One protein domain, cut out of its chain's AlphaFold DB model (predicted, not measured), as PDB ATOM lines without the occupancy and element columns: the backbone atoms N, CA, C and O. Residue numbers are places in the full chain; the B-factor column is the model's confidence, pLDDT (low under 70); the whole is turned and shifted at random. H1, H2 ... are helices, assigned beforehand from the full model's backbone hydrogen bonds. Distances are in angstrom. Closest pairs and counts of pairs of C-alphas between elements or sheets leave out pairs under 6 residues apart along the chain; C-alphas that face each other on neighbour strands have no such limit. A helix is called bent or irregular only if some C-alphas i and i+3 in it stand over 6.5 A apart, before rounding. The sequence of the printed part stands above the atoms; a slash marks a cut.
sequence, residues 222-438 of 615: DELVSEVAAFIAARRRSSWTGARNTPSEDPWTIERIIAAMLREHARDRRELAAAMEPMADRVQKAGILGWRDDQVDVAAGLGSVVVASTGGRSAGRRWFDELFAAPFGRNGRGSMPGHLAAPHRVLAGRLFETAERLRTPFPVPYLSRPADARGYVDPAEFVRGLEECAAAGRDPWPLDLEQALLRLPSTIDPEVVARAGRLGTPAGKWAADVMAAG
ATOM      1  N   ASP A 222     -27.680 -27.272 -39.545       94.69
ATOM      2  CA  ASP A 222     -27.630 -27.404 -41.008       94.69
ATOM      3  C   ASP A 222     -28.095 -26.121 -41.709       94.69
ATOM      4  O   ASP A 222     -27.480 -25.666 -42.681       94.69
ATOM      5  N   GLU A 223     -29.152 -25.495 -41.186       95.25
ATOM      6  CA  GLU A 223     -29.626 -24.193 -41.655       95.25
ATOM      7  C   GLU A 223     -28.566 -23.112 -41.409       95.25
ATOM      8  O   GLU A 223     -28.243 -22.359 -42.325       95.25
ATOM      9  N   LEU A 224     -27.932 -23.103 -40.229       96.62
ATOM     10  CA  LEU A 224     -26.839 -22.180 -39.915       96.62
ATOM     11  C   LEU A 224     -25.669 -22.310 -40.899       96.62
ATOM     12  O   LEU A 224     -25.176 -21.307 -41.417       96.62
ATOM     13  N   VAL A 225     -25.227 -23.538 -41.186       94.81
ATOM     14  CA  VAL A 225     -24.168 -23.798 -42.175       94.81
ATOM     15  C   VAL A 225     -24.579 -23.288 -43.557       94.81
ATOM     16  O   VAL A 225     -23.754 -22.703 -44.264       94.81
ATOM     17  N   SER A 226     -25.842 -23.482 -43.936       93.31
ATOM     18  CA  SER A 226     -26.373 -23.081 -45.242       93.31
ATOM     19  C   SER A 226     -26.431 -21.560 -45.395       93.31
ATOM     20  O   SER A 226     -25.959 -21.034 -46.403       93.31
ATOM     21  N   GLU A 227     -26.923 -20.852 -44.379       91.88
ATOM     22  CA  GLU A 227     -26.996 -19.387 -44.335       91.88
ATOM     23  C   GLU A 227     -25.594 -18.756 -44.389       91.88
ATOM     24  O   GLU A 227     -25.308 -17.901 -45.230       91.88
ATOM     25  N   VAL A 228     -24.653 -19.257 -43.580       91.31
ATOM     26  CA  VAL A 228     -23.248 -18.810 -43.610       91.31
ATOM     27  C   VAL A 228     -22.606 -19.072 -44.978       91.31
ATOM     28  O   VAL A 228     -21.864 -18.231 -45.499       91.31
ATOM     29  N   ALA A 229     -22.878 -20.230 -45.587       87.81
ATOM     30  CA  ALA A 229     -22.374 -20.562 -46.915       87.81
ATOM     31  C   ALA A 229     -22.915 -19.616 -47.993       87.81
ATOM     32  O   ALA A 229     -22.143 -19.185 -48.858       87.81
ATOM     33  N   ALA A 230     -24.212 -19.301 -47.943       86.62
ATOM     34  CA  ALA A 230     -24.878 -18.397 -48.873       86.62
ATOM     35  C   ALA A 230     -24.282 -16.986 -48.791       86.62
ATOM     36  O   ALA A 230     -23.842 -16.462 -49.819       86.62
ATOM     37  N   PHE A 231     -24.146 -16.450 -47.574       83.62
ATOM     38  CA  PHE A 231     -23.533 -15.148 -47.295       83.62
ATOM     39  C   PHE A 231     -22.116 -15.052 -47.890       83.62
ATOM     40  O   PHE A 231     -21.789 -14.197 -48.716       83.62
ATOM     41  N   ILE A 232     -21.245 -16.014 -47.557       78.69
ATOM     42  CA  ILE A 232     -19.856 -16.020 -48.046       78.69
ATOM     43  C   ILE A 232     -19.798 -16.193 -49.577       78.69
ATOM     44  O   ILE A 232     -18.895 -15.664 -50.240       78.69
ATOM     45  N   ALA A 233     -20.725 -16.952 -50.169       77.62
ATOM     46  CA  ALA A 233     -20.773 -17.177 -51.611       77.62
ATOM     47  C   ALA A 233     -21.247 -15.945 -52.396       77.62
ATOM     48  O   ALA A 233     -20.709 -15.699 -53.483       77.62
ATOM     49  N   ALA A 234     -22.200 -15.172 -51.863       71.62
ATOM     50  CA  ALA A 234     -22.690 -13.939 -52.477       71.62
ATOM     51  C   ALA A 234     -21.538 -12.949 -52.723       71.62
ATOM     52  O   ALA A 234     -21.394 -12.416 -53.826       71.62
ATOM     53  N   ARG A 235     -20.617 -12.828 -51.761       63.78
ATOM     54  CA  ARG A 235     -19.508 -11.863 -51.813       63.78
ATOM     55  C   ARG A 235     -18.363 -12.226 -52.766       63.78
ATOM     56  O   ARG A 235     -17.721 -11.337 -53.332       63.78
ATOM     57  N   ARG A 236     -18.107 -13.520 -53.016       58.34
ATOM     58  CA  ARG A 236     -17.011 -13.968 -53.911       58.34
ATOM     59  C   ARG A 236     -17.168 -13.519 -55.366       58.34
ATOM     60  O   ARG A 236     -16.184 -13.537 -56.102       58.34
ATOM     61  N   ARG A 237     -18.369 -13.126 -55.794       50.59
ATOM     62  CA  ARG A 237     -18.635 -12.664 -57.166       50.59
ATOM     63  C   ARG A 237     -18.258 -11.192 -57.410       50.59
ATOM     64  O   ARG A 237     -18.310 -10.755 -58.556       50.59
ATOM     65  N   SER A 238     -17.834 -10.444 -56.382       51.53
ATOM     66  CA  SER A 238     -17.871  -8.969 -56.413       51.53
ATOM     67  C   SER A 238     -16.520  -8.245 -56.278       51.53
ATOM     68  O   SER A 238     -16.494  -7.016 -56.317       51.53
ATOM     69  N   SER A 239     -15.386  -8.948 -56.185       44.94
ATOM     70  CA  SER A 239     -14.132  -8.389 -55.639       44.94
ATOM     71  C   SER A 239     -13.307  -7.434 -56.519       44.94
ATOM     72  O   SER A 239     -12.274  -6.961 -56.058       44.94
ATOM     73  N   TRP A 240     -13.723  -7.074 -57.741       40.34
ATOM     74  CA  TRP A 240     -13.025  -5.987 -58.465       40.34
ATOM     75  C   TRP A 240     -13.851  -5.261 -59.539       40.34
ATOM     76  O   TRP A 240     -13.629  -4.084 -59.807       40.34
ATOM     77  N   THR A 241     -14.855  -5.911 -60.136       38.72
ATOM     78  CA  THR A 241     -15.728  -5.280 -61.147       38.72
ATOM     79  C   THR A 241     -17.215  -5.245 -60.770       38.72
ATOM     80  O   THR A 241     -17.962  -4.490 -61.398       38.72
ATOM     81  N   GLY A 242     -17.634  -5.993 -59.737       43.94
ATOM     82  CA  GLY A 242     -19.009  -6.502 -59.596       43.94
ATOM     83  C   GLY A 242     -19.800  -6.135 -58.333       43.94
ATOM     84  O   GLY A 242     -20.965  -6.508 -58.257       43.94
ATOM     85  N   ALA A 243     -19.264  -5.352 -57.386       45.91
ATOM     86  CA  ALA A 243     -20.066  -4.832 -56.260       45.91
ATOM     87  C   ALA A 243     -21.243  -3.933 -56.703       45.91
ATOM     88  O   ALA A 243     -22.069  -3.555 -55.888       45.91
ATOM     89  N   ARG A 244     -21.331  -3.605 -58.000       49.34
ATOM     90  CA  ARG A 244     -22.330  -2.715 -58.601       49.34
ATOM     91  C   ARG A 244     -23.736  -3.317 -58.734       49.34
ATOM     92  O   ARG A 244     -24.643  -2.543 -58.961       49.34
ATOM     93  N   ASN A 245     -23.900  -4.643 -58.610       44.97
ATOM     94  CA  ASN A 245     -25.175  -5.364 -58.801       44.97
ATOM     95  C   ASN A 245     -25.335  -6.558 -57.828       44.97
ATOM     96  O   ASN A 245     -25.947  -7.567 -58.180       44.97
ATOM     97  N   THR A 246     -24.704  -6.528 -56.648       50.19
ATOM     98  CA  THR A 246     -24.941  -7.612 -55.673       50.19
ATOM     99  C   THR A 246     -26.326  -7.387 -55.066       50.19
ATOM    100  O   THR A 246     -26.557  -6.271 -54.603       50.19
ATOM    101  N   PRO A 247     -27.249  -8.372 -55.106       48.53
ATOM    102  CA  PRO A 247     -28.529  -8.244 -54.422       48.53
ATOM    103  C   PRO A 247     -28.277  -7.887 -52.962       48.53
ATOM    104  O   PRO A 247     -27.373  -8.458 -52.349       48.53
ATOM    105  N   SER A 248     -29.050  -6.939 -52.444       54.03
ATOM    106  CA  SER A 248     -29.071  -6.622 -51.023       54.03
ATOM    107  C   SER A 248     -29.311  -7.897 -50.226       54.03
ATOM    108  O   SER A 248     -30.248  -8.648 -50.520       54.03
ATOM    109  N   GLU A 249     -28.464  -8.158 -49.238       63.53
ATOM    110  CA  GLU A 249     -28.755  -9.205 -48.268       63.53
ATOM    111  C   GLU A 249     -29.878  -8.731 -47.342       63.53
ATOM    112  O   GLU A 249     -30.071  -7.528 -47.140       63.53
ATOM    113  N   ASP A 250     -30.652  -9.681 -46.815       75.31
ATOM    114  CA  ASP A 250     -31.664  -9.381 -45.808       75.31
ATOM    115  C   ASP A 250     -30.982  -8.654 -44.624       75.31
ATOM    116  O   ASP A 250     -29.989  -9.170 -44.092       75.31
ATOM    117  N   PRO A 251     -31.480  -7.469 -44.196       80.62
ATOM    118  CA  PRO A 251     -30.926  -6.704 -43.075       80.62
ATOM    119  C   PRO A 251     -30.654  -7.539 -41.818       80.62
ATOM    120  O   PRO A 251     -29.772  -7.210 -41.022       80.62
ATOM    121  N   TRP A 252     -31.413  -8.623 -41.644       87.81
ATOM    122  CA  TRP A 252     -31.400  -9.492 -40.478       87.81
ATOM    123  C   TRP A 252     -30.430 -10.664 -40.556       87.81
ATOM    124  O   TRP A 252     -30.159 -11.280 -39.521       87.81
ATOM    125  N   THR A 253     -29.877 -10.983 -41.731       88.50
ATOM    126  CA  THR A 253     -29.037 -12.177 -41.921       88.50
ATOM    127  C   THR A 253     -27.878 -12.218 -40.923       88.50
ATOM    128  O   THR A 253     -27.639 -13.244 -40.285       88.50
ATOM    129  N   ILE A 254     -27.199 -11.088 -40.706       89.00
ATOM    130  CA  ILE A 254     -26.068 -10.997 -39.771       89.00
ATOM    131  C   ILE A 254     -26.519 -11.258 -38.325       89.00
ATOM    132  O   ILE A 254     -25.850 -11.994 -37.600       89.00
ATOM    133  N   GLU A 255     -27.653 -10.693 -37.899       92.25
ATOM    134  CA  GLU A 255     -28.183 -10.884 -36.540       92.25
ATOM    135  C   GLU A 255     -28.585 -12.339 -36.290       92.25
ATOM    136  O   GLU A 255     -28.217 -12.910 -35.259       92.25
ATOM    137  N   ARG A 256     -29.281 -12.955 -37.255       93.44
ATOM    138  CA  ARG A 256     -29.690 -14.367 -37.203       93.44
ATOM    139  C   ARG A 256     -28.473 -15.282 -37.091       93.44
ATOM    140  O   ARG A 256     -28.445 -16.164 -36.233       93.44
ATOM    141  N   ILE A 257     -27.438 -15.032 -37.899       94.50
ATOM    142  CA  ILE A 257     -26.193 -15.808 -37.877       94.50
ATOM    143  C   ILE A 257     -25.454 -15.642 -36.543       94.50
ATOM    144  O   ILE A 257     -25.046 -16.647 -35.963       94.50
ATOM    145  N   ILE A 258     -25.290 -14.419 -36.018       94.62
ATOM    146  CA  ILE A 258     -24.620 -14.201 -34.719       94.62
ATOM    147  C   ILE A 258     -25.372 -14.931 -33.600       94.62
ATOM    148  O   ILE A 258     -24.753 -15.662 -32.821       94.62
ATOM    149  N   ALA A 259     -26.697 -14.770 -33.536       94.56
ATOM    150  CA  ALA A 259     -27.525 -15.404 -32.514       94.56
ATOM    151  C   ALA A 259     -27.416 -16.936 -32.565       94.56
ATOM    152  O   ALA A 259     -27.203 -17.574 -31.532       94.56
ATOM    153  N   ALA A 260     -27.497 -17.523 -33.762       95.81
ATOM    154  CA  ALA A 260     -27.386 -18.963 -33.955       95.81
ATOM    155  C   ALA A 260     -25.975 -19.491 -33.649       95.81
ATOM    156  O   ALA A 260     -25.848 -20.459 -32.906       95.81
ATOM    157  N   MET A 261     -24.909 -18.825 -34.112       95.94
ATOM    158  CA  MET A 261     -23.524 -19.210 -33.798       95.94
ATOM    159  C   MET A 261     -23.275 -19.251 -32.285       95.94
ATOM    160  O   MET A 261     -22.689 -20.208 -31.781       95.94
ATOM    161  N   LEU A 262     -23.727 -18.232 -31.546       95.06
ATOM    162  CA  LEU A 262     -23.559 -18.179 -30.091       95.06
ATOM    163  C   LEU A 262     -24.422 -19.226 -29.370       95.06
ATOM    164  O   LEU A 262     -23.949 -19.839 -28.410       95.06
ATOM    165  N   ARG A 263     -25.654 -19.466 -29.838       94.38
ATOM    166  CA  ARG A 263     -26.555 -20.484 -29.281       94.38
ATOM    167  C   ARG A 263     -26.007 -21.898 -29.478       94.38
ATOM    168  O   ARG A 263     -25.933 -22.650 -28.509       94.38
ATOM    169  N   GLU A 264     -25.578 -22.248 -30.691       95.00
ATOM    170  CA  GLU A 264     -25.008 -23.570 -30.980       95.00
ATOM    171  C   GLU A 264     -23.670 -23.779 -30.260       95.00
ATOM    172  O   GLU A 264     -23.406 -24.862 -29.744       95.00
ATOM    173  N   HIS A 265     -22.858 -22.726 -30.113       94.50
ATOM    174  CA  HIS A 265     -21.626 -22.788 -29.319       94.50
ATOM    175  C   HIS A 265     -21.892 -23.077 -27.841       94.50
ATOM    176  O   HIS A 265     -21.153 -23.840 -27.217       94.50
ATOM    177  N   ALA A 266     -22.946 -22.479 -27.280       92.50
ATOM    178  CA  ALA A 266     -23.373 -22.729 -25.907       92.50
ATOM    179  C   ALA A 266     -23.948 -24.144 -25.721       92.50
ATOM    180  O   ALA A 266     -23.797 -24.721 -24.643       92.50
ATOM    181  N   ARG A 267     -24.593 -24.694 -26.758       93.06
ATOM    182  CA  ARG A 267     -25.200 -26.031 -26.761       93.06
ATOM    183  C   ARG A 267     -24.159 -27.143 -26.903       93.06
ATOM    184  O   ARG A 267     -24.053 -27.984 -26.013       93.06
ATOM    185  N   ASP A 268     -23.405 -27.148 -28.001       94.19
ATOM    186  CA  ASP A 268     -22.309 -28.087 -28.254       94.19
ATOM    187  C   ASP A 268     -21.255 -27.461 -29.181       94.19
ATOM    188  O   ASP A 268     -21.324 -27.495 -30.412       94.19
ATOM    189  N   ARG A 269     -20.197 -26.932 -28.563       94.19
ATOM    190  CA  ARG A 269     -19.047 -26.359 -29.271       94.19
ATOM    191  C   ARG A 269     -18.388 -27.335 -30.249       94.19
ATOM    192  O   ARG A 269     -17.865 -26.897 -31.271       94.19
ATOM    193  N   ARG A 270     -18.307 -28.628 -29.918       95.12
ATOM    194  CA  ARG A 270     -17.605 -29.603 -30.768       95.12
ATOM    195  C   ARG A 270     -18.426 -29.920 -32.002       95.12
ATOM    196  O   ARG A 270     -17.850 -30.027 -33.081       95.12
ATOM    197  N   GLU A 271     -19.737 -30.038 -31.840       96.56
ATOM    198  CA  GLU A 271     -20.664 -30.231 -32.950       96.56
ATOM    199  C   GLU A 271     -20.650 -29.016 -33.889       96.56
ATOM    200  O   GLU A 271     -20.430 -29.179 -35.091       96.56
ATOM    201  N   LEU A 272     -20.730 -27.794 -33.342       96.56
ATOM    202  CA  LEU A 272     -20.593 -26.561 -34.125       96.56
ATOM    203  C   LEU A 272     -19.252 -26.500 -34.873       96.56
ATOM    204  O   LEU A 272     -19.215 -26.169 -36.058       96.56
ATOM    205  N   ALA A 273     -18.143 -26.815 -34.196       96.06
ATOM    206  CA  ALA A 273     -16.820 -26.833 -34.816       96.06
ATOM    207  C   ALA A 273     -16.756 -27.840 -35.975       96.06
ATOM    208  O   ALA A 273     -16.307 -27.490 -37.062       96.06
ATOM    209  N   ALA A 274     -17.254 -29.065 -35.771       97.06
ATOM    210  CA  ALA A 274     -17.270 -30.098 -36.804       97.06
ATOM    211  C   ALA A 274     -18.108 -29.685 -38.026       97.06
ATOM    212  O   ALA A 274     -17.680 -29.899 -39.160       97.06
ATOM    213  N   ALA A 275     -19.263 -29.050 -37.808       97.19
ATOM    214  CA  ALA A 275     -20.125 -28.565 -38.882       97.19
ATOM    215  C   ALA A 275     -19.515 -27.382 -39.658       97.19
ATOM    216  O   ALA A 275     -19.676 -27.287 -40.875       97.19
ATOM    217  N   MET A 276     -18.778 -26.498 -38.977       96.62
ATOM    218  CA  MET A 276     -18.146 -25.321 -39.590       96.62
ATOM    219  C   MET A 276     -16.792 -25.613 -40.248       96.62
ATOM    220  O   MET A 276     -16.336 -24.813 -41.071       96.62
ATOM    221  N   GLU A 277     -16.162 -26.755 -39.948       95.00
ATOM    222  CA  GLU A 277     -14.839 -27.147 -40.456       95.00
ATOM    223  C   GLU A 277     -14.699 -27.002 -41.984       95.00
ATOM    224  O   GLU A 277     -13.769 -26.319 -42.427       95.00
ATOM    225  N   PRO A 278     -15.625 -27.511 -42.829       92.56
ATOM    226  CA  PRO A 278     -15.497 -27.382 -44.283       92.56
ATOM    227  C   PRO A 278     -15.498 -25.922 -44.753       92.56
ATOM    228  O   PRO A 278     -14.831 -25.567 -45.735       92.56
ATOM    229  N   MET A 279     -16.247 -25.060 -44.059       90.50
ATOM    230  CA  MET A 279     -16.329 -23.641 -44.380       90.50
ATOM    231  C   MET A 279     -15.079 -22.895 -43.919       90.50
ATOM    232  O   MET A 279     -14.536 -22.103 -44.689       90.50
ATOM    233  N   ALA A 280     -14.583 -23.176 -42.712       89.56
ATOM    234  CA  ALA A 280     -13.341 -22.604 -42.202       89.56
ATOM    235  C   ALA A 280     -12.173 -22.891 -43.159       89.56
ATOM    236  O   ALA A 280     -11.446 -21.974 -43.555       89.56
ATOM    237  N   ASP A 281     -12.072 -24.134 -43.633       87.19
ATOM    238  CA  ASP A 281     -11.098 -24.572 -44.632       87.19
ATOM    239  C   ASP A 281     -11.214 -23.779 -45.944       87.19
ATOM    240  O   ASP A 281     -10.228 -23.307 -46.521       87.19
ATOM    241  N   ARG A 282     -12.448 -23.598 -46.426       84.69
ATOM    242  CA  ARG A 282     -12.759 -22.859 -47.658       84.69
ATOM    243  C   ARG A 282     -12.453 -21.363 -47.539       84.69
ATOM    244  O   ARG A 282     -12.009 -20.757 -48.522       84.69
ATOM    245  N   VAL A 283     -12.717 -20.764 -46.380       81.19
ATOM    246  CA  VAL A 283     -12.447 -19.354 -46.057       81.19
ATOM    247  C   VAL A 283     -10.941 -19.105 -45.990       81.19
ATOM    248  O   VAL A 283     -10.450 -18.166 -46.624       81.19
ATOM    249  N   GLN A 284     -10.197 -19.988 -45.318       77.81
ATOM    250  CA  GLN A 284      -8.735 -19.931 -45.233       77.81
ATOM    251  C   GLN A 284      -8.072 -20.086 -46.607       77.81
ATOM    252  O   GLN A 284      -7.279 -19.233 -47.003       77.81
ATOM    253  N   LYS A 285      -8.439 -21.120 -47.379       78.12
ATOM    254  CA  LYS A 285      -7.877 -21.380 -48.721       78.12
ATOM    255  C   LYS A 285      -8.118 -20.238 -49.705       78.12
ATOM    256  O   LYS A 285      -7.310 -20.015 -50.600       78.12
ATOM    257  N   ALA A 286      -9.226 -19.519 -49.555       71.62
ATOM    258  CA  ALA A 286      -9.538 -18.377 -50.405       71.62
ATOM    259  C   ALA A 286      -8.879 -17.065 -49.963       71.62
ATOM    260  O   ALA A 286      -9.065 -16.055 -50.636       71.62
ATOM    261  N   GLY A 287      -8.135 -17.061 -48.853       67.12
ATOM    262  CA  GLY A 287      -7.492 -15.853 -48.345       67.12
ATOM    263  C   GLY A 287      -8.481 -14.782 -47.884       67.12
ATOM    264  O   GLY A 287      -8.112 -13.617 -47.844       67.12
ATOM    265  N   ILE A 288      -9.717 -15.155 -47.522       63.75
ATOM    266  CA  ILE A 288     -10.761 -14.214 -47.061       63.75
ATOM    267  C   ILE A 288     -10.387 -13.590 -45.705       63.75
ATOM    268  O   ILE A 288     -10.785 -12.476 -45.394       63.75
ATOM    269  N   LEU A 289      -9.563 -14.288 -44.919       58.19
ATOM    270  CA  LEU A 289      -8.969 -13.774 -43.677       58.19
ATOM    271  C   LEU A 289      -7.780 -12.827 -43.923       58.19
ATOM    272  O   LEU A 289      -7.222 -12.272 -42.976       58.19
ATOM    273  N   GLY A 290      -7.312 -12.744 -45.172       50.94
ATOM    274  CA  GLY A 290      -6.080 -12.082 -45.563       50.94
ATOM    275  C   GLY A 290      -6.306 -10.616 -45.899       50.94
ATOM    276  O   GLY A 290      -7.103 -10.280 -46.767       50.94
ATOM    277  N   TRP A 291      -5.535  -9.759 -45.236       46.72
ATOM    278  CA  TRP A 291      -5.416  -8.339 -45.532       46.72
ATOM    279  C   TRP A 291      -5.106  -8.120 -47.017       46.72
ATOM    280  O   TRP A 291      -4.000  -8.397 -47.486       46.72
ATOM    281  N   ARG A 292      -6.075  -7.573 -47.743       44.19
ATOM    282  CA  ARG A 292      -5.790  -6.665 -48.846       44.19
ATOM    283  C   ARG A 292      -6.399  -5.327 -48.482       44.19
ATOM    284  O   ARG A 292      -7.514  -5.276 -47.966       44.19
ATOM    285  N   ASP A 293      -5.620  -4.280 -48.709       43.56
ATOM    286  CA  ASP A 293      -5.888  -2.904 -48.290       43.56
ATOM    287  C   ASP A 293      -7.252  -2.360 -48.786       43.56
ATOM    288  O   ASP A 293      -7.712  -1.330 -48.315       43.56
ATOM    289  N   ASP A 294      -7.939  -3.062 -49.688       45.28
ATOM    290  CA  ASP A 294      -9.201  -2.696 -50.329       45.28
ATOM    291  C   ASP A 294     -10.429  -3.555 -49.934       45.28
ATOM    292  O   ASP A 294     -11.521  -3.276 -50.422       45.28
ATOM    293  N   GLN A 295     -10.297  -4.577 -49.072       50.56
ATOM    294  CA  GLN A 295     -11.360  -5.574 -48.794       50.56
ATOM    295  C   GLN A 295     -11.722  -5.700 -47.297       50.56
ATOM    296  O   GLN A 295     -11.897  -6.808 -46.785       50.56
ATOM    297  N   VAL A 296     -11.806  -4.588 -46.553       56.09
ATOM    298  CA  VAL A 296     -12.368  -4.629 -45.189       56.09
ATOM    299  C   VAL A 296     -13.888  -4.684 -45.302       56.09
ATOM    300  O   VAL A 296     -14.523  -3.699 -45.665       56.09
ATOM    301  N   ASP A 297     -14.451  -5.856 -45.036       69.88
ATOM    302  CA  ASP A 297     -15.838  -6.165 -45.360       69.88
ATOM    303  C   ASP A 297     -16.461  -7.125 -44.331       69.88
ATOM    304  O   ASP A 297     -15.765  -7.941 -43.716       69.88
ATOM    305  N   VAL A 298     -17.779  -7.034 -44.144       77.25
ATOM    306  CA  VAL A 298     -18.580  -7.848 -43.217       77.25
ATOM    307  C   VAL A 298     -18.367  -9.343 -43.478       77.25
ATOM    308  O   VAL A 298     -18.228 -10.117 -42.530       77.25
ATOM    309  N   ALA A 299     -18.203  -9.756 -44.738       76.75
ATOM    310  CA  ALA A 299     -17.887 -11.140 -45.096       76.75
ATOM    311  C   ALA A 299     -16.545 -11.643 -44.539       76.75
ATOM    312  O   ALA A 299     -16.434 -12.814 -44.170       76.75
ATOM    313  N   ALA A 300     -15.531 -10.782 -44.426       76.06
ATOM    314  CA  ALA A 300     -14.267 -11.138 -43.778       76.06
ATOM    315  C   ALA A 300     -14.429 -11.251 -42.250       76.06
ATOM    316  O   ALA A 300     -13.834 -12.133 -41.618       76.06
ATOM    317  N   GLY A 301     -15.283 -10.404 -41.666       82.00
ATOM    318  CA  GLY A 301     -15.720 -10.519 -40.273       82.00
ATOM    319  C   GLY A 301     -16.412 -11.857 -40.009       82.00
ATOM    320  O   GLY A 301     -16.002 -12.596 -39.116       82.00
ATOM    321  N   LEU A 302     -17.385 -12.235 -40.842       87.25
ATOM    322  CA  LEU A 302     -18.079 -13.515 -40.719       87.25
ATOM    323  C   LEU A 302     -17.140 -14.704 -40.971       87.25
ATOM    324  O   LEU A 302     -17.165 -15.686 -40.233       87.25
ATOM    325  N   GLY A 303     -16.234 -14.602 -41.946       86.06
ATOM    326  CA  GLY A 303     -15.180 -15.596 -42.148       86.06
ATOM    327  C   GLY A 303     -14.307 -15.791 -40.901       86.06
ATOM    328  O   GLY A 303     -13.917 -16.916 -40.587       86.06
ATOM    329  N   SER A 304     -14.044 -14.718 -40.148       85.75
ATOM    330  CA  SER A 304     -13.319 -14.786 -38.872       85.75
ATOM    331  C   SER A 304     -14.121 -15.492 -37.778       85.75
ATOM    332  O   SER A 304     -13.534 -16.270 -37.027       85.75
ATOM    333  N   VAL A 305     -15.439 -15.275 -37.718       91.81
ATOM    334  CA  VAL A 305     -16.366 -15.982 -36.813       91.81
ATOM    335  C   VAL A 305     -16.351 -17.488 -37.093       91.81
ATOM    336  O   VAL A 305     -16.137 -18.278 -36.175       91.81
ATOM    337  N   VAL A 306     -16.476 -17.883 -38.364       92.75
ATOM    338  CA  VAL A 306     -16.426 -19.290 -38.801       92.75
ATOM    339  C   VAL A 306     -15.093 -19.948 -38.446       92.75
ATOM    340  O   VAL A 306     -15.048 -21.067 -37.955       92.75
ATOM    341  N   VAL A 307     -13.975 -19.264 -38.674       90.62
ATOM    342  CA  VAL A 307     -12.650 -19.831 -38.377       90.62
ATOM    343  C   VAL A 307     -12.392 -19.901 -36.873       90.62
ATOM    344  O   VAL A 307     -11.696 -20.799 -36.403       90.62
ATOM    345  N   ALA A 308     -12.949 -18.975 -36.096       90.94
ATOM    346  CA  ALA A 308     -12.845 -19.010 -34.647       90.94
ATOM    347  C   ALA A 308     -13.651 -20.157 -34.022       90.94
ATOM    348  O   ALA A 308     -13.163 -20.764 -33.065       90.94
ATOM    349  N   SER A 309     -14.825 -20.497 -34.573       93.19
ATOM    350  CA  SER A 309     -15.648 -21.602 -34.059       93.19
ATOM    351  C   SER A 309     -14.950 -22.960 -34.168       93.19
ATOM    352  O   SER A 309     -15.179 -23.829 -33.330       93.19
ATOM    353  N   THR A 310     -14.032 -23.126 -35.126       93.75
ATOM    354  CA  THR A 310     -13.233 -24.350 -35.297       93.75
ATOM    355  C   THR A 310     -11.903 -24.340 -34.532       93.75
ATOM    356  O   THR A 310     -11.134 -25.298 -34.574       93.75
ATOM    357  N   GLY A 311     -11.605 -23.264 -33.793       87.25
ATOM    358  CA  GLY A 311     -10.330 -23.092 -33.085       87.25
ATOM    359  C   GLY A 311      -9.178 -22.592 -33.967       87.25
ATOM    360  O   GLY A 311      -8.038 -22.510 -33.505       87.25
ATOM    361  N   GLY A 312      -9.459 -22.216 -35.217       83.94
ATOM    362  CA  GLY A 312      -8.498 -21.596 -36.119       83.94
ATOM    363  C   GLY A 312      -8.119 -20.161 -35.725       83.94
ATOM    364  O   GLY A 312      -8.810 -19.454 -34.975       83.94
ATOM    365  N   ARG A 313      -6.985 -19.692 -36.261       75.44
ATOM    366  CA  ARG A 313      -6.530 -18.303 -36.087       75.44
ATOM    367  C   ARG A 313      -7.245 -17.385 -37.083       75.44
ATOM    368  O   ARG A 313      -7.146 -17.603 -38.286       75.44
ATOM    369  N   SER A 314      -7.928 -16.355 -36.581       72.69
ATOM    370  CA  SER A 314      -8.534 -15.278 -37.385       72.69
ATOM    371  C   SER A 314      -7.689 -13.997 -37.339       72.69
ATOM    372  O   SER A 314      -6.561 -14.012 -36.837       72.69
ATOM    373  N   ALA A 315      -8.245 -12.879 -37.830       66.69
ATOM    374  CA  ALA A 315      -7.689 -11.543 -37.623       66.69
ATOM    375  C   ALA A 315      -7.352 -11.305 -36.137       66.69
ATOM    376  O   ALA A 315      -8.103 -11.721 -35.255       66.69
ATOM    377  N   GLY A 316      -6.198 -10.689 -35.866       66.69
ATOM    378  CA  GLY A 316      -5.693 -10.468 -34.506       66.69
ATOM    379  C   GLY A 316      -6.103  -9.119 -33.907       66.69
ATOM    380  O   GLY A 316      -6.517  -8.217 -34.628       66.69
ATOM    381  N   ARG A 317      -5.894  -8.954 -32.591       70.81
ATOM    382  CA  ARG A 317      -6.226  -7.758 -31.781       70.81
ATOM    383  C   ARG A 317      -5.868  -6.409 -32.429       70.81
ATOM    384  O   ARG A 317      -6.650  -5.471 -32.353       70.81
ATOM    385  N   ARG A 318      -4.731  -6.332 -33.124       73.44
ATOM    386  CA  ARG A 318      -4.293  -5.127 -33.847       73.44
ATOM    387  C   ARG A 318      -5.301  -4.654 -34.905       73.44
ATOM    388  O   ARG A 318      -5.484  -3.457 -35.062       73.44
ATOM    389  N   TRP A 319      -5.946  -5.578 -35.618       73.38
ATOM    390  CA  TRP A 319      -6.968  -5.243 -36.616       73.38
ATOM    391  C   TRP A 319      -8.160  -4.533 -35.969       73.38
ATOM    392  O   TRP A 319      -8.633  -3.519 -36.473       73.38
ATOM    393  N   PHE A 320      -8.595  -5.034 -34.811       74.50
ATOM    394  CA  PHE A 320      -9.676  -4.433 -34.041       74.50
ATOM    395  C   PHE A 320      -9.320  -3.023 -33.562       74.50
ATOM    396  O   PHE A 320     -10.113  -2.098 -33.708       74.50
ATOM    397  N   ASP A 321      -8.103  -2.844 -33.046       75.94
ATOM    398  CA  ASP A 321      -7.641  -1.530 -32.596       75.94
ATOM    399  C   ASP A 321      -7.585  -0.523 -33.764       75.94
ATOM    400  O   ASP A 321      -7.885   0.655 -33.585       75.94
ATOM    401  N   GLU A 322      -7.273  -0.983 -34.982       76.88
ATOM    402  CA  GLU A 322      -7.255  -0.154 -36.193       76.88
ATOM    403  C   GLU A 322      -8.654   0.187 -36.748       76.88
ATOM    404  O   GLU A 322      -8.770   1.210 -37.428       76.88
ATOM    405  N   LEU A 323      -9.708  -0.597 -36.455       77.00
ATOM    406  CA  LEU A 323     -11.101  -0.284 -36.842       77.00
ATOM    407  C   LEU A 323     -11.596   1.007 -36.188       77.00
ATOM    408  O   LEU A 323     -12.202   1.862 -36.837       77.00
ATOM    409  N   PHE A 324     -11.339   1.147 -34.890       78.69
ATOM    410  CA  PHE A 324     -11.829   2.266 -34.087       78.69
ATOM    411  C   PHE A 324     -10.752   3.324 -33.814       78.69
ATOM    412  O   PHE A 324     -10.999   4.293 -33.094       78.69
ATOM    413  N   ALA A 325      -9.568   3.177 -34.417       75.19
ATOM    414  CA  ALA A 325      -8.551   4.217 -34.428       75.19
ATOM    415  C   ALA A 325      -9.060   5.485 -35.134       75.19
ATOM    416  O   ALA A 325      -9.957   5.445 -35.982       75.19
ATOM    417  N   ALA A 326      -8.455   6.628 -34.796       64.75
ATOM    418  CA  ALA A 326      -8.754   7.887 -35.464       64.75
ATOM    419  C   ALA A 326      -8.541   7.728 -36.987       64.75
ATOM    420  O   ALA A 326      -7.424   7.415 -37.411       64.75
ATOM    421  N   PRO A 327      -9.581   7.949 -37.811       58.09
ATOM    422  CA  PRO A 327      -9.550   7.588 -39.227       58.09
ATOM    423  C   PRO A 327      -8.575   8.442 -40.048       58.09
ATOM    424  O   PRO A 327      -8.143   8.031 -41.121       58.09
ATOM    425  N   PHE A 328      -8.170   9.607 -39.531       61.62
ATOM    426  CA  PHE A 328      -7.204  10.497 -40.165       61.62
ATOM    427  C   PHE A 328      -6.186  10.997 -39.131       61.62
ATOM    428  O   PHE A 328      -6.543  11.667 -38.163       61.62
ATOM    429  N   GLY A 329      -4.898  10.696 -39.325       54.44
ATOM    430  CA  GLY A 329      -3.824  11.334 -38.554       54.44
ATOM    431  C   GLY A 329      -3.600  12.796 -38.976       54.44
ATOM    432  O   GLY A 329      -4.042  13.208 -40.047       54.44
ATOM    433  N   ARG A 330      -2.817  13.574 -38.203       45.81
ATOM    434  CA  ARG A 330      -2.455  14.986 -38.512       45.81
ATOM    435  C   ARG A 330      -1.871  15.211 -39.920       45.81
ATOM    436  O   ARG A 330      -1.911  16.327 -40.422       45.81
ATOM    437  N   ASN A 331      -1.353  14.157 -40.557       45.19
ATOM    438  CA  ASN A 331      -0.745  14.190 -41.891       45.19
ATOM    439  C   ASN A 331      -1.653  13.611 -43.002       45.19
ATOM    440  O   ASN A 331      -1.173  13.380 -44.112       45.19
ATOM    441  N   GLY A 332      -2.926  13.307 -42.714       48.16
ATOM    442  CA  GLY A 332      -3.894  12.775 -43.687       48.16
ATOM    443  C   GLY A 332      -3.677  11.315 -44.112       48.16
ATOM    444  O   GLY A 332      -4.341  10.849 -45.030       48.16
ATOM    445  N   ARG A 333      -2.758  10.582 -43.468       45.22
ATOM    446  CA  ARG A 333      -2.589   9.128 -43.637       45.22
ATOM    447  C   ARG A 333      -3.324   8.423 -42.492       45.22
ATOM    448  O   ARG A 333      -2.891   8.540 -41.347       45.22
ATOM    449  N   GLY A 334      -4.461   7.798 -42.790       50.69
ATOM    450  CA  GLY A 334      -5.228   6.955 -41.865       50.69
ATOM    451  C   GLY A 334      -4.784   5.492 -41.907       50.69
ATOM    452  O   GLY A 334      -4.043   5.101 -42.810       50.69
ATOM    453  N   SER A 335      -5.223   4.685 -40.935       55.47
ATOM    454  CA  SER A 335      -5.232   3.222 -41.080       55.47
ATOM    455  C   SER A 335      -6.344   2.832 -42.062       55.47
ATOM    456  O   SER A 335      -7.433   3.406 -42.031       55.47
ATOM    457  N   MET A 336      -6.091   1.850 -42.934       55.91
ATOM    458  CA  MET A 336      -7.037   1.435 -43.983       55.91
ATOM    459  C   MET A 336      -8.455   1.063 -43.472       55.91
ATOM    460  O   MET A 336      -9.411   1.396 -44.173       55.91
ATOM    461  N   PRO A 337      -8.659   0.484 -42.263       57.69
ATOM    462  CA  PRO A 337     -10.007   0.242 -41.728       57.69
ATOM    463  C   PRO A 337     -10.763   1.514 -41.304       57.69
ATOM    464  O   PRO A 337     -11.993   1.529 -41.312       57.69
ATOM    465  N   GLY A 338     -10.055   2.601 -40.973       59.47
ATOM    466  CA  GLY A 338     -10.657   3.881 -40.585       59.47
ATOM    467  C   GLY A 338     -11.375   4.599 -41.735       59.47
ATOM    468  O   GLY A 338     -12.159   5.516 -41.499       59.47
ATOM    469  N   HIS A 339     -11.150   4.172 -42.978       68.75
ATOM    470  CA  HIS A 339     -11.815   4.717 -44.161       68.75
ATOM    471  C   HIS A 339     -13.224   4.154 -44.398       68.75
ATOM    472  O   HIS A 339     -13.934   4.688 -45.242       68.75
ATOM    473  N   LEU A 340     -13.640   3.121 -43.654       78.69
ATOM    474  CA  LEU A 340     -14.996   2.576 -43.716       78.69
ATOM    475  C   LEU A 340     -16.034   3.522 -43.097       78.69
ATOM    476  O   LEU A 340     -15.768   4.216 -42.108       78.69
ATOM    477  N   ALA A 341     -17.267   3.455 -43.607       85.12
ATOM    478  CA  ALA A 341     -18.415   4.082 -42.963       85.12
ATOM    479  C   ALA A 341     -18.533   3.596 -41.508       85.12
ATOM    480  O   ALA A 341     -18.308   2.422 -41.209       85.12
ATOM    481  N   ALA A 342     -18.867   4.491 -40.575       88.81
ATOM    482  CA  ALA A 342     -18.884   4.126 -39.161       88.81
ATOM    483  C   ALA A 342     -19.841   2.972 -38.820       88.81
ATOM    484  O   ALA A 342     -19.402   2.069 -38.107       88.81
ATOM    485  N   PRO A 343     -21.067   2.911 -39.376       92.31
ATOM    486  CA  PRO A 343     -21.944   1.759 -39.181       92.31
ATOM    487  C   PRO A 343     -21.314   0.427 -39.625       92.31
ATOM    488  O   PRO A 343     -21.417  -0.570 -38.916       92.31
ATOM    489  N   HIS A 344     -20.554   0.410 -40.731       87.81
ATOM    490  CA  HIS A 344     -19.811  -0.788 -41.156       87.81
ATOM    491  C   HIS A 344     -18.761  -1.218 -40.135       87.81
ATOM    492  O   HIS A 344     -18.587  -2.409 -39.886       87.81
ATOM    493  N   ARG A 345     -18.062  -0.254 -39.528       87.56
ATOM    494  CA  ARG A 345     -17.060  -0.538 -38.492       87.56
ATOM    495  C   ARG A 345     -17.702  -1.138 -37.244       87.56
ATOM    496  O   ARG A 345     -17.125  -2.052 -36.663       87.56
ATOM    497  N   VAL A 346     -18.906  -0.688 -36.879       91.81
ATOM    498  CA  VAL A 346     -19.694  -1.283 -35.787       91.81
ATOM    499  C   VAL A 346     -20.030  -2.747 -36.089       91.81
ATOM    500  O   VAL A 346     -19.725  -3.614 -35.270       91.81
ATOM    501  N   LEU A 347     -20.565  -3.053 -37.277       90.12
ATOM    502  CA  LEU A 347     -20.866  -4.436 -37.683       90.12
ATOM    503  C   LEU A 347     -19.615  -5.325 -37.678       90.12
ATOM    504  O   LEU A 347     -19.618  -6.412 -37.098       90.12
ATOM    505  N   ALA A 348     -18.516  -4.843 -38.265       86.69
ATOM    506  CA  ALA A 348     -17.245  -5.563 -38.300       86.69
ATOM    507  C   ALA A 348     -16.676  -5.811 -36.890       86.69
ATOM    508  O   ALA A 348     -16.199  -6.910 -36.597       86.69
ATOM    509  N   GLY A 349     -16.764  -4.818 -35.998       88.38
ATOM    510  CA  GLY A 349     -16.346  -4.938 -34.601       88.38
ATOM    511  C   GLY A 349     -17.156  -5.981 -33.831       88.38
ATOM    512  O   GLY A 349     -16.580  -6.784 -33.098       88.38
ATOM    513  N   ARG A 350     -18.475  -6.040 -34.052       92.31
ATOM    514  CA  ARG A 350     -19.359  -7.048 -33.441       92.31
ATOM    515  C   ARG A 350     -19.054  -8.464 -33.916       92.31
ATOM    516  O   ARG A 350     -19.003  -9.385 -33.101       92.31
ATOM    517  N   LEU A 351     -18.796  -8.647 -35.210       91.25
ATOM    518  CA  LEU A 351     -18.367  -9.941 -35.749       91.25
ATOM    519  C   LEU A 351     -17.019 -10.370 -35.162       91.25
ATOM    520  O   LEU A 351     -16.828 -11.538 -34.832       91.25
ATOM    521  N   PHE A 352     -16.100  -9.432 -34.953       88.06
ATOM    522  CA  PHE A 352     -14.841  -9.729 -34.281       88.06
ATOM    523  C   PHE A 352     -15.023 -10.120 -32.813       88.06
ATOM    524  O   PHE A 352     -14.464 -11.131 -32.394       88.06
ATOM    525  N   GLU A 353     -15.826  -9.384 -32.038       91.31
ATOM    526  CA  GLU A 353     -16.128  -9.774 -30.654       91.31
ATOM    527  C   GLU A 353     -16.805 -11.152 -30.605       91.31
ATOM    528  O   GLU A 353     -16.472 -11.981 -29.760       91.31
ATOM    529  N   THR A 354     -17.688 -11.446 -31.563       93.44
ATOM    530  CA  THR A 354     -18.307 -12.769 -31.718       93.44
ATOM    531  C   THR A 354     -17.257 -13.850 -31.982       93.44
ATOM    532  O   THR A 354     -17.275 -14.899 -31.340       93.44
ATOM    533  N   ALA A 355     -16.291 -13.600 -32.868       91.31
ATOM    534  CA  ALA A 355     -15.189 -14.528 -33.112       91.31
ATOM    535  C   ALA A 355     -14.360 -14.772 -31.836       91.31
ATOM    536  O   ALA A 355     -14.033 -15.916 -31.522       91.31
ATOM    537  N   GLU A 356     -14.063 -13.729 -31.058       88.94
ATOM    538  CA  GLU A 356     -13.359 -13.866 -29.777       88.94
ATOM    539  C   GLU A 356     -14.167 -14.681 -28.756       88.94
ATOM    540  O   GLU A 356     -13.613 -15.568 -28.100       88.94
ATOM    541  N   ARG A 357     -15.485 -14.471 -28.671       91.00
ATOM    542  CA  ARG A 357     -16.381 -15.258 -27.803       91.00
ATOM    543  C   ARG A 357     -16.328 -16.745 -28.099       91.00
ATOM    544  O   ARG A 357     -16.176 -17.536 -27.169       91.00
ATOM    545  N   LEU A 358     -16.403 -17.123 -29.373       92.12
ATOM    546  CA  LEU A 358     -16.412 -18.524 -29.811       92.12
ATOM    547  C   LEU A 358     -15.103 -19.264 -29.484       92.12
ATOM    548  O   LEU A 358     -15.055 -20.494 -29.446       92.12
ATOM    549  N   ARG A 359     -14.023 -18.536 -29.177       88.44
ATOM    550  CA  ARG A 359     -12.782 -19.144 -28.675       88.44
ATOM    551  C   ARG A 359     -12.884 -19.537 -27.211       88.44
ATOM    552  O   ARG A 359     -12.248 -20.511 -26.789       88.44
ATOM    553  N   THR A 360     -13.681 -18.803 -26.442       86.06
ATOM    554  CA  THR A 360     -13.845 -19.036 -25.010       86.06
ATOM    555  C   THR A 360     -14.736 -20.258 -24.753       86.06
ATOM    556  O   THR A 360     -15.683 -20.513 -25.498       86.06
ATOM    557  N   PRO A 361     -14.432 -21.073 -23.728       83.38
ATOM    558  CA  PRO A 361     -15.192 -22.290 -23.445       83.38
ATOM    559  C   PRO A 361     -16.477 -22.045 -22.641       83.38
ATOM    560  O   PRO A 361     -17.185 -23.003 -22.356       83.38
ATOM    561  N   PHE A 362     -16.762 -20.804 -22.237       80.25
ATOM    562  CA  PHE A 362     -17.897 -20.482 -21.376       80.25
ATOM    563  C   PHE A 362     -18.900 -19.606 -22.129       80.25
ATOM    564  O   PHE A 362     -18.490 -18.567 -22.650       80.25
ATOM    565  N   PRO A 363     -20.189 -19.977 -22.169       80.00
ATOM    566  CA  PRO A 363     -21.209 -19.116 -22.740       80.00
ATOM    567  C   PRO A 363     -21.438 -17.896 -21.836       80.00
ATOM    568  O   PRO A 363     -21.462 -18.008 -20.611       80.00
ATOM    569  N   VAL A 364     -21.596 -16.729 -22.459       83.94
ATOM    570  CA  VAL A 364     -22.045 -15.479 -21.829       83.94
ATOM    571  C   VAL A 364     -23.314 -15.050 -22.575       83.94
ATOM    572  O   VAL A 364     -23.335 -15.209 -23.801       83.94
ATOM    573  N   PRO A 365     -24.355 -14.543 -21.887       91.69
ATOM    574  CA  PRO A 365     -25.582 -14.075 -22.531       91.69
ATOM    575  C   PRO A 365     -25.316 -13.117 -23.701       91.69
ATOM    576  O   PRO A 365     -24.430 -12.264 -23.628       91.69
ATOM    577  N   TYR A 366     -26.080 -13.269 -24.787       94.38
ATOM    578  CA  TYR A 366     -26.047 -12.363 -25.938       94.38
ATOM    579  C   TYR A 366     -27.023 -11.210 -25.696       94.38
ATOM    580  O   TYR A 366     -28.229 -11.363 -25.880       94.38
ATOM    581  N   LEU A 367     -26.498 -10.078 -25.227       97.38
ATOM    582  CA  LEU A 367     -27.305  -8.980 -24.693       97.38
ATOM    583  C   LEU A 367     -27.954  -8.124 -25.780       97.38
ATOM    584  O   LEU A 367     -29.035  -7.587 -25.568       97.38
ATOM    585  N   SER A 368     -27.303  -7.980 -26.934       96.69
ATOM    586  CA  SER A 368     -27.763  -7.100 -28.010       96.69
ATOM    587  C   SER A 368     -28.729  -7.758 -28.987       96.69
ATOM    588  O   SER A 368     -29.040  -7.164 -30.020       96.69
ATOM    589  N   ARG A 369     -29.217  -8.966 -28.689       94.19
ATOM    590  CA  ARG A 369     -30.180  -9.679 -29.529       94.19
ATOM    591  C   ARG A 369     -31.457  -8.847 -29.721       94.19
ATOM    592  O   ARG A 369     -32.138  -8.585 -28.729       94.19
ATOM    593  N   PRO A 370     -31.827  -8.481 -30.960       93.00
ATOM    594  CA  PRO A 370     -33.097  -7.809 -31.196       93.00
ATOM    595  C   PRO A 370     -34.286  -8.684 -30.785       93.00
ATOM    596  O   PRO A 370     -34.296  -9.889 -31.042       93.00
ATOM    597  N   ALA A 371     -35.279  -8.065 -30.156       91.88
ATOM    598  CA  ALA A 371     -36.530  -8.678 -29.732       91.88
ATOM    599  C   ALA A 371     -37.666  -8.463 -30.745       91.88
ATOM    600  O   ALA A 371     -38.631  -9.222 -30.751       91.88
ATOM    601  N   ASP A 372     -37.558  -7.445 -31.604       89.88
ATOM    602  CA  ASP A 372     -38.550  -7.132 -32.630       89.88
ATOM    603  C   ASP A 372     -37.911  -6.701 -33.957       89.88
ATOM    604  O   ASP A 372     -36.710  -6.437 -34.041       89.88
ATOM    605  N   ALA A 373     -38.737  -6.600 -35.001       86.94
ATOM    606  CA  ALA A 373     -38.327  -6.216 -36.351       86.94
ATOM    607  C   ALA A 373     -37.915  -4.742 -36.508       86.94
ATOM    608  O   ALA A 373     -37.549  -4.310 -37.600       86.94
ATOM    609  N   ARG A 374     -37.981  -3.945 -35.439       86.81
ATOM    610  CA  ARG A 374     -37.448  -2.579 -35.437       86.81
ATOM    611  C   ARG A 374     -36.000  -2.556 -34.969       86.81
ATOM    612  O   ARG A 374     -35.329  -1.555 -35.177       86.81
ATOM    613  N   GLY A 375     -35.499  -3.650 -34.390       91.44
ATOM    614  CA  GLY A 375     -34.118  -3.764 -33.925       91.44
ATOM    615  C   GLY A 375     -33.931  -3.458 -32.441       91.44
ATOM    616  O   GLY A 375     -32.785  -3.429 -31.988       91.44
ATOM    617  N   TYR A 376     -35.012  -3.231 -31.684       94.62
ATOM    618  CA  TYR A 376     -34.922  -2.970 -30.245       94.62
ATOM    619  C   TYR A 376     -34.634  -4.249 -29.464       94.62
ATOM    620  O   TYR A 376     -35.076  -5.331 -29.847       94.62
ATOM    621  N   VAL A 377     -33.919  -4.127 -28.348       96.25
ATOM    622  CA  VAL A 377     -33.783  -5.213 -27.364       96.25
ATOM    623  C   VAL A 377     -34.936  -5.161 -26.364       96.25
ATOM    624  O   VAL A 377     -35.431  -4.081 -26.037       96.25
ATOM    625  N   ASP A 378     -35.335  -6.317 -25.834       96.56
ATOM    626  CA  ASP A 378     -36.261  -6.376 -24.701       96.56
ATOM    627  C   ASP A 378     -35.521  -5.928 -23.421       96.56
ATOM    628  O   ASP A 378     -34.537  -6.573 -23.030       96.56
ATOM    629  N   PRO A 379     -35.954  -4.843 -22.746       97.62
ATOM    630  CA  PRO A 379     -35.263  -4.338 -21.560       97.62
ATOM    631  C   PRO A 379     -35.211  -5.343 -20.403       97.62
ATOM    632  O   PRO A 379     -34.222  -5.396 -19.670       97.62
ATOM    633  N   ALA A 380     -36.258  -6.149 -20.213       97.50
ATOM    634  CA  ALA A 380     -36.324  -7.118 -19.128       97.50
ATOM    635  C   ALA A 380     -35.403  -8.317 -19.390       97.50
ATOM    636  O   ALA A 380     -34.723  -8.761 -18.460       97.50
ATOM    637  N   GLU A 381     -35.336  -8.806 -20.629       97.75
ATOM    638  CA  GLU A 381     -34.409  -9.871 -21.034       97.75
ATOM    639  C   GLU A 381     -32.953  -9.393 -20.987       97.75
ATOM    640  O   GLU A 381     -32.078 -10.116 -20.509       97.75
ATOM    641  N   PHE A 382     -32.697  -8.148 -21.398       98.12
ATOM    642  CA  PHE A 382     -31.385  -7.512 -21.281       98.12
ATOM    643  C   PHE A 382     -30.901  -7.475 -19.823       98.12
ATOM    644  O   PHE A 382     -29.797  -7.936 -19.519       98.12
ATOM    645  N   VAL A 383     -31.739  -6.995 -18.894       98.31
ATOM    646  CA  VAL A 383     -31.394  -6.970 -17.464       98.31
ATOM    647  C   VAL A 383     -31.231  -8.383 -16.902       98.31
ATOM    648  O   VAL A 383     -30.325  -8.602 -16.101       98.31
ATOM    649  N   ARG A 384     -32.033  -9.359 -17.351       98.00
ATOM    650  CA  ARG A 384     -31.840 -10.769 -16.969       98.00
ATOM    651  C   ARG A 384     -30.465 -11.286 -17.401       98.00
ATOM    652  O   ARG A 384     -29.766 -11.910 -16.611       98.00
ATOM    653  N   GLY A 385     -30.024 -10.958 -18.615       97.31
ATOM    654  CA  GLY A 385     -28.678 -11.300 -19.081       97.31
ATOM    655  C   GLY A 385     -27.564 -10.670 -18.231       97.31
ATOM    656  O   GLY A 385     -26.544 -11.311 -17.974       97.31
ATOM    657  N   LEU A 386     -27.758  -9.444 -17.733       98.19
ATOM    658  CA  LEU A 386     -26.825  -8.815 -16.787       98.19
ATOM    659  C   LEU A 386     -26.819  -9.506 -15.414       98.19
ATOM    660  O   LEU A 386     -25.751  -9.662 -14.820       98.19
ATOM    661  N   GLU A 387     -27.981  -9.938 -14.920       97.50
ATOM    662  CA  GLU A 387     -28.108 -10.735 -13.692       97.50
ATOM    663  C   GLU A 387     -27.367 -12.070 -13.821       97.50
ATOM    664  O   GLU A 387     -26.614 -12.443 -12.921       97.50
ATOM    665  N   GLU A 388     -27.513 -12.757 -14.956       96.25
ATOM    666  CA  GLU A 388     -26.801 -14.001 -15.263       96.25
ATOM    667  C   GLU A 388     -25.276 -13.793 -15.297       96.25
ATOM    668  O   GLU A 388     -24.528 -14.584 -14.715       96.25
ATOM    669  N   CYS A 389     -24.802 -12.697 -15.904       95.00
ATOM    670  CA  CYS A 389     -23.383 -12.324 -15.887       95.00
ATOM    671  C   CYS A 389     -22.879 -12.098 -14.451       95.00
ATOM    672  O   CYS A 389     -21.867 -12.678 -14.043       95.00
ATOM    673  N   ALA A 390     -23.613 -11.308 -13.661       95.06
ATOM    674  CA  ALA A 390     -23.260 -10.992 -12.280       95.06
ATOM    675  C   ALA A 390     -23.248 -12.243 -11.384       95.06
ATOM    676  O   ALA A 390     -22.299 -12.445 -10.624       95.06
ATOM    677  N   ALA A 391     -24.247 -13.121 -11.514       94.62
ATOM    678  CA  ALA A 391     -24.327 -14.386 -10.786       94.62
ATOM    679  C   ALA A 391     -23.166 -15.331 -11.136       94.62
ATOM    680  O   ALA A 391     -22.662 -16.048 -10.271       94.62
ATOM    681  N   ALA A 392     -22.704 -15.301 -12.388       92.69
ATOM    682  CA  ALA A 392     -21.529 -16.042 -12.835       92.69
ATOM    683  C   ALA A 392     -20.192 -15.379 -12.447       92.69
ATOM    684  O   ALA A 392     -19.137 -15.952 -12.733       92.69
ATOM    685  N   GLY A 393     -20.210 -14.191 -11.827       92.50
ATOM    686  CA  GLY A 393     -19.013 -13.411 -11.508       92.50
ATOM    687  C   GLY A 393     -18.233 -12.977 -12.752       92.50
ATOM    688  O   GLY A 393     -17.002 -12.941 -12.722       92.50
ATOM    689  N   ARG A 394     -18.931 -12.726 -13.866       91.31
ATOM    690  CA  ARG A 394     -18.347 -12.362 -15.163       91.31
ATOM    691  C   ARG A 394     -18.857 -11.003 -15.610       91.31
ATOM    692  O   ARG A 394     -20.027 -10.679 -15.423       91.31
ATOM    693  N   ASP A 395     -17.989 -10.251 -16.268       92.62
ATOM    694  CA  ASP A 395     -18.410  -9.046 -16.965       92.62
ATOM    695  C   ASP A 395     -19.093  -9.416 -18.291       92.62
ATOM    696  O   ASP A 395     -18.656 -10.358 -18.968       92.62
ATOM    697  N   PRO A 396     -20.148  -8.683 -18.694       95.00
ATOM    698  CA  PRO A 396     -20.642  -8.762 -20.056       95.00
ATOM    699  C   PRO A 396     -19.565  -8.263 -21.021       95.00
ATOM    700  O   PRO A 396     -18.697  -7.455 -20.676       95.00
ATOM    701  N   TRP A 397     -19.627  -8.730 -22.257       94.00
ATOM    702  CA  TRP A 397     -18.666  -8.301 -23.261       94.00
ATOM    703  C   TRP A 397     -18.916  -6.844 -23.685       94.00
ATOM    704  O   TRP A 397     -20.077  -6.453 -23.846       94.00
ATOM    705  N   PRO A 398     -17.856  -6.041 -23.891       93.94
ATOM    706  CA  PRO A 398     -17.998  -4.596 -24.029       93.94
ATOM    707  C   PRO A 398     -18.852  -4.131 -25.214       93.94
ATOM    708  O   PRO A 398     -19.696  -3.257 -25.022       93.94
ATOM    709  N   LEU A 399     -18.651  -4.678 -26.420       95.19
ATOM    710  CA  LEU A 399     -19.354  -4.193 -27.612       95.19
ATOM    711  C   LEU A 399     -20.810  -4.632 -27.644       95.19
ATOM    712  O   LEU A 399     -21.655  -3.872 -28.089       95.19
ATOM    713  N   ASP A 400     -21.124  -5.830 -27.178       97.19
ATOM    714  CA  ASP A 400     -22.508  -6.296 -27.062       97.19
ATOM    715  C   ASP A 400     -23.279  -5.598 -25.953       97.19
ATOM    716  O   ASP A 400     -24.447  -5.291 -26.151       97.19
ATOM    717  N   LEU A 401     -22.634  -5.288 -24.822       98.00
ATOM    718  CA  LEU A 401     -23.241  -4.422 -23.815       98.00
ATOM    719  C   LEU A 401     -23.561  -3.054 -24.422       98.00
ATOM    720  O   LEU A 401     -24.688  -2.582 -24.313       98.00
ATOM    721  N   GLU A 402     -22.589  -2.427 -25.083       97.88
ATOM    722  CA  GLU A 402     -22.791  -1.128 -25.724       97.88
ATOM    723  C   GLU A 402     -23.874  -1.187 -26.808       97.88
ATOM    724  O   GLU A 402     -24.773  -0.350 -26.828       97.88
ATOM    725  N   GLN A 403     -23.839  -2.204 -27.668       97.50
ATOM    726  CA  GLN A 403     -24.823  -2.415 -28.722       97.50
ATOM    727  C   GLN A 403     -26.229  -2.663 -28.159       97.50
ATOM    728  O   GLN A 403     -27.200  -2.193 -28.746       97.50
ATOM    729  N   ALA A 404     -26.355  -3.385 -27.042       98.12
ATOM    730  CA  ALA A 404     -27.635  -3.594 -26.374       98.12
ATOM    731  C   ALA A 404     -28.198  -2.272 -25.845       98.12
ATOM    732  O   ALA A 404     -29.367  -1.972 -26.063       98.12
ATOM    733  N   LEU A 405     -27.351  -1.444 -25.228       97.81
ATOM    734  CA  LEU A 405     -27.750  -0.134 -24.710       97.81
ATOM    735  C   LEU A 405     -28.155   0.841 -25.823       97.81
ATOM    736  O   LEU A 405     -29.114   1.587 -25.654       97.81
ATOM    737  N   LEU A 406     -27.477   0.799 -26.973       96.81
ATOM    738  CA  LEU A 406     -27.846   1.555 -28.179       96.81
ATOM    739  C   LEU A 406     -29.181   1.104 -28.803       96.81
ATOM    740  O   LEU A 406     -29.787   1.853 -29.569       96.81
ATOM    741  N   ARG A 407     -29.636  -0.115 -28.485       96.56
ATOM    742  CA  ARG A 407     -30.894  -0.720 -28.948       96.56
ATOM    743  C   ARG A 407     -32.011  -0.670 -27.910       96.56
ATOM    744  O   ARG A 407     -33.061  -1.266 -28.140       96.56
ATOM    745  N   LEU A 408     -31.815  -0.020 -26.764       96.31
ATOM    746  CA  LEU A 408     -32.883   0.110 -25.778       96.31
ATOM    747  C   LEU A 408     -33.970   1.075 -26.281       96.31
ATOM    748  O   LEU A 408     -33.642   2.120 -26.849       96.31
ATOM    749  N   PRO A 409     -35.260   0.758 -26.074       93.88
ATOM    750  CA  PRO A 409     -36.344   1.686 -26.359       93.88
ATOM    751  C   PRO A 409     -36.316   2.872 -25.388       93.88
ATOM    752  O   PRO A 409     -35.782   2.784 -24.284       93.88
ATOM    753  N   SER A 410     -36.944   3.982 -25.773       90.12
ATOM    754  CA  SER A 410     -36.963   5.199 -24.952       90.12
ATOM    755  C   SER A 410     -37.917   5.140 -23.758       90.12
ATOM    756  O   SER A 410     -37.763   5.888 -22.796       90.12
ATOM    757  N   THR A 411     -38.912   4.251 -23.808       90.94
ATOM    758  CA  THR A 411     -39.885   4.041 -22.729       90.94
ATOM    759  C   THR A 411     -39.666   2.665 -22.119       90.94
ATOM    760  O   THR A 411     -39.851   1.651 -22.789       90.94
ATOM    761  N   ILE A 412     -39.264   2.636 -20.848       94.94
ATOM    762  CA  ILE A 412     -38.905   1.415 -20.120       94.94
ATOM    763  C   ILE A 412     -39.618   1.418 -18.768       94.94
ATOM    764  O   ILE A 412     -39.744   2.462 -18.128       94.94
ATOM    765  N   ASP A 413     -40.080   0.244 -18.332       95.56
ATOM    766  CA  ASP A 413     -40.685   0.060 -17.013       95.56
ATOM    767  C   ASP A 413     -39.697   0.485 -15.899       95.56
ATOM    768  O   ASP A 413     -38.586  -0.061 -15.826       95.56
ATOM    769  N   PRO A 414     -40.076   1.423 -15.007       96.50
ATOM    770  CA  PRO A 414     -39.245   1.845 -13.882       96.50
ATOM    771  C   PRO A 414     -38.738   0.699 -12.997       96.50
ATOM    772  O   PRO A 414     -37.653   0.813 -12.423       96.50
ATOM    773  N   GLU A 415     -39.468  -0.415 -12.887       97.00
ATOM    774  CA  GLU A 415     -39.000  -1.572 -12.119       97.00
ATOM    775  C   GLU A 415     -37.821  -2.274 -12.807       97.00
ATOM    776  O   GLU A 415     -36.888  -2.708 -12.131       97.00
ATOM    777  N   VAL A 416     -37.794  -2.331 -14.142       97.56
ATOM    778  CA  VAL A 416     -36.653  -2.874 -14.901       97.56
ATOM    779  C   VAL A 416     -35.414  -1.994 -14.702       97.56
ATOM    780  O   VAL A 416     -34.320  -2.511 -14.457       97.56
ATOM    781  N   VAL A 417     -35.594  -0.668 -14.704       97.31
ATOM    782  CA  VAL A 417     -34.531   0.310 -14.405       97.31
ATOM    783  C   VAL A 417     -33.970   0.077 -12.998       97.31
ATOM    784  O   VAL A 417     -32.757  -0.059 -12.811       97.31
ATOM    785  N   ALA A 418     -34.854  -0.024 -12.000       96.88
ATOM    786  CA  ALA A 418     -34.473  -0.265 -10.613       96.88
ATOM    787  C   ALA A 418     -33.751  -1.611 -10.449       96.88
ATOM    788  O   ALA A 418     -32.780  -1.704  -9.694       96.88
ATOM    789  N   ARG A 419     -34.184  -2.647 -11.177       97.62
ATOM    790  CA  ARG A 419     -33.575  -3.979 -11.156       97.62
ATOM    791  C   ARG A 419     -32.129  -3.964 -11.648       97.62
ATOM    792  O   ARG A 419     -31.266  -4.492 -10.948       97.62
ATOM    793  N   ALA A 420     -31.837  -3.268 -12.748       97.12
ATOM    794  CA  ALA A 420     -30.459  -3.068 -13.206       97.12
ATOM    795  C   ALA A 420     -29.596  -2.324 -12.173       97.12
ATOM    796  O   ALA A 420     -28.463  -2.724 -11.904       97.12
ATOM    797  N   GLY A 421     -30.150  -1.288 -11.533       95.69
ATOM    798  CA  GLY A 421     -29.442  -0.511 -10.512       95.69
ATOM    799  C   GLY A 421     -29.071  -1.322  -9.263       95.69
ATOM    800  O   GLY A 421     -28.038  -1.069  -8.642       95.69
ATOM    801  N   ARG A 422     -29.867  -2.342  -8.909       97.06
ATOM    802  CA  ARG A 422     -29.617  -3.221  -7.751       97.06
ATOM    803  C   ARG A 422     -28.486  -4.233  -7.967       97.06
ATOM    804  O   ARG A 422     -28.029  -4.813  -6.985       97.06
ATOM    805  N   LEU A 423     -28.007  -4.424  -9.199       95.75
ATOM    806  CA  LEU A 423     -26.921  -5.365  -9.506       95.75
ATOM    807  C   LEU A 423     -25.591  -5.004  -8.832       95.75
ATOM    808  O   LEU A 423     -24.763  -5.881  -8.606       95.75
ATOM    809  N   GLY A 424     -25.352  -3.719  -8.554       92.81
ATOM    810  CA  GLY A 424     -24.096  -3.252  -7.958       92.81
ATOM    811  C   GLY A 424     -22.858  -3.426  -8.853       92.81
ATOM    812  O   GLY A 424     -21.739  -3.238  -8.380       92.81
ATOM    813  N   THR A 425     -23.033  -3.768 -10.134       96.44
ATOM    814  CA  THR A 425     -21.950  -3.906 -11.121       96.44
ATOM    815  C   THR A 425     -21.798  -2.632 -11.963       96.44
ATOM    816  O   THR A 425     -22.772  -1.894 -12.141       96.44
ATOM    817  N   PRO A 426     -20.611  -2.360 -12.547       95.69
ATOM    818  CA  PRO A 426     -20.435  -1.234 -13.468       95.69
ATOM    819  C   PRO A 426     -21.388  -1.283 -14.672       95.69
ATOM    820  O   PRO A 426     -21.928  -0.251 -15.067       95.69
ATOM    821  N   ALA A 427     -21.631  -2.477 -15.224       96.69
ATOM    822  CA  ALA A 427     -22.566  -2.678 -16.330       96.69
ATOM    823  C   ALA A 427     -24.021  -2.408 -15.916       96.69
ATOM    824  O   ALA A 427     -24.734  -1.717 -16.637       96.69
ATOM    825  N   GLY A 428     -24.442  -2.885 -14.738       97.31
ATOM    826  CA  GLY A 428     -25.779  -2.624 -14.198       97.31
ATOM    827  C   GLY A 428     -26.021  -1.145 -13.905       97.31
ATOM    828  O   GLY A 428     -27.084  -0.622 -14.229       97.31
ATOM    829  N   LYS A 429     -25.007  -0.440 -13.383       96.44
ATOM    830  CA  LYS A 429     -25.065   1.015 -13.193       96.44
ATOM    831  C   LYS A 429     -25.224   1.751 -14.523       96.44
ATOM    832  O   LYS A 429     -26.131   2.561 -14.649       96.44
ATOM    833  N   TRP A 430     -24.384   1.446 -15.513       96.81
ATOM    834  CA  TRP A 430     -24.469   2.097 -16.823       96.81
ATOM    835  C   TRP A 430     -25.821   1.836 -17.501       96.81
ATOM    836  O   TRP A 430     -26.430   2.763 -18.025       96.81
ATOM    837  N   ALA A 431     -26.328   0.604 -17.415       97.62
ATOM    838  CA  ALA A 431     -27.660   0.255 -17.890       97.62
ATOM    839  C   ALA A 431     -28.764   1.054 -17.186       97.62
ATOM    840  O   ALA A 431     -29.627   1.611 -17.856       97.62
ATOM    841  N   ALA A 432     -28.731   1.150 -15.855       97.06
ATOM    842  CA  ALA A 432     -29.703   1.937 -15.100       97.06
ATOM    843  C   ALA A 432     -29.659   3.426 -15.481       97.06
ATOM    844  O   ALA A 432     -30.713   4.017 -15.701       97.06
ATOM    845  N   ASP A 433     -28.459   3.999 -15.622       95.25
ATOM    846  CA  ASP A 433     -28.265   5.400 -16.011       95.25
ATOM    847  C   ASP A 433     -28.825   5.667 -17.428       95.25
ATOM    848  O   ASP A 433     -29.556   6.636 -17.627       95.25
ATOM    849  N   VAL A 434     -28.560   4.780 -18.399       96.38
ATOM    850  CA  VAL A 434     -29.102   4.873 -19.772       96.38
ATOM    851  C   VAL A 434     -30.623   4.719 -19.790       96.38
ATOM    852  O   VAL A 434     -31.317   5.513 -20.423       96.38
ATOM    853  N   MET A 435     -31.169   3.714 -19.099       96.25
ATOM    854  CA  MET A 435     -32.615   3.483 -19.089       96.25
ATOM    855  C   MET A 435     -33.369   4.628 -18.398       96.25
ATOM    856  O   MET A 435     -34.429   5.031 -18.867       96.25
ATOM    857  N   ALA A 436     -32.809   5.197 -17.325       93.25
ATOM    858  CA  ALA A 436     -33.375   6.363 -16.648       93.25
ATOM    859  C   ALA A 436     -33.346   7.631 -17.518       93.25
ATOM    860  O   ALA A 436     -34.229   8.478 -17.389       93.25
ATOM    861  N   ALA A 437     -32.360   7.756 -18.412       91.38
ATOM    862  CA  ALA A 437     -32.275   8.840 -19.389       91.38
ATOM    863  C   ALA A 437     -33.220   8.661 -20.596       91.38
ATOM    864  O   ALA A 437     -33.323   9.569 -21.419       91.38
ATOM    865  N   GLY A 438     -33.918   7.523 -20.703       90.75
ATOM    866  CA  GLY A 438     -34.775   7.209 -21.848       90.75
ATOM    867  C   GLY A 438     -33.997   6.732 -23.076       90.75
ATOM    868  O   GLY A 438     -34.391   7.027 -24.203       90.75
TER     869      GLY A 438
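This is residues 222 to 438 of the 615 residues of an uncharacterized protein of Streptomycetaceae bacterium (UniProt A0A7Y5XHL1). The model has two unequal lobes: a larger one built on a bundle of H1, H2a, H3 and H6, and a smaller helical one of H7 to H10, joined where H8 meets H6 and by the long link from H6 to H7. In the larger lobe the bent helix H2 folds back on itself, its second arm H2b packing on H1 and H3, while the short H4 packs on H6 and H5 on H4. The printed part has 217 residues, with ten named helices, H1 to H10 in order, and no named strand; the class is all helix. It is compact, with a radius of gyration of the C-alphas of 18.3 A and spans of 54 by 48 by 31 A.

The longest helix, H2, residues 253 to 285, was assigned as one helix by its hydrogen bonds but is bent: C-alphas 267 and 270 are 9.3 A apart. Its arms are H2a, residues 253 to 267, 20.9 A, and H2b, residues 270 to 285, 22.0 A. H2b is irregular, C-alphas 275 and 278 being 7.2 A apart, with a kink of 47 degrees near residue 278. H1, residues 222 to 235, 20.6 A, begins at C-alpha 222 (-27.630, -27.404, -41.008). H3 is residues 298 to 309, H4 317 to 323, H5 336 to 339, and H6 342 to 359, 26.2 A. H7 is residues 379 to 391, 18.3 A, H8 398 to 406, H9 414 to 421, and H10 426 to 436, ending at C-alpha 436 (-33.375, 6.363, -16.648).

H2a and H1 form a helical hairpin at a steep tilt of 38 degrees; Leu 224 and Ile 257 have their closest C-alphas, 6.7 A. H2b touches H3, C-alphas 280 and 307 being closest at 4.8 A. The hub H6 touches H3 at a shallow tilt of 8 degrees, the same way, closest at C-alphas 305 and 355, 4.1 A. H4 touches H6, and H5 touches H4, closest at C-alphas 323 and 337, 5.0 A. H8 touches H6 with H6's residues 349 to 353 alone, closest at C-alphas 350 and 399, 6.5 A. H9 and H10 form a helical hairpin, closest at C-alphas 420 and 428, 4.8 A; H7 touches H9, closest at C-alphas 383 and 420, 5.9 A. Every O i to N i+4 pair is within hydrogen-bond range in H2a, H3, H4, H7, H8, H9 and H10; H1 has 9 of 10, H2b 10 of 12, H6 13 of 14, and H5 is too short for one.

The C-alphas farthest apart, those of Thr 241 and Arg 422, are 55.2 A apart. The printed part has no cut. The links H1 to H2, H2 to H3, H4 to H5 and H6 to H7 are long. The mean pLDDT of the printed part is 83.5; residues 235 to 249, 287 to 297, 315 to 316 and 326 to 339 are under 70.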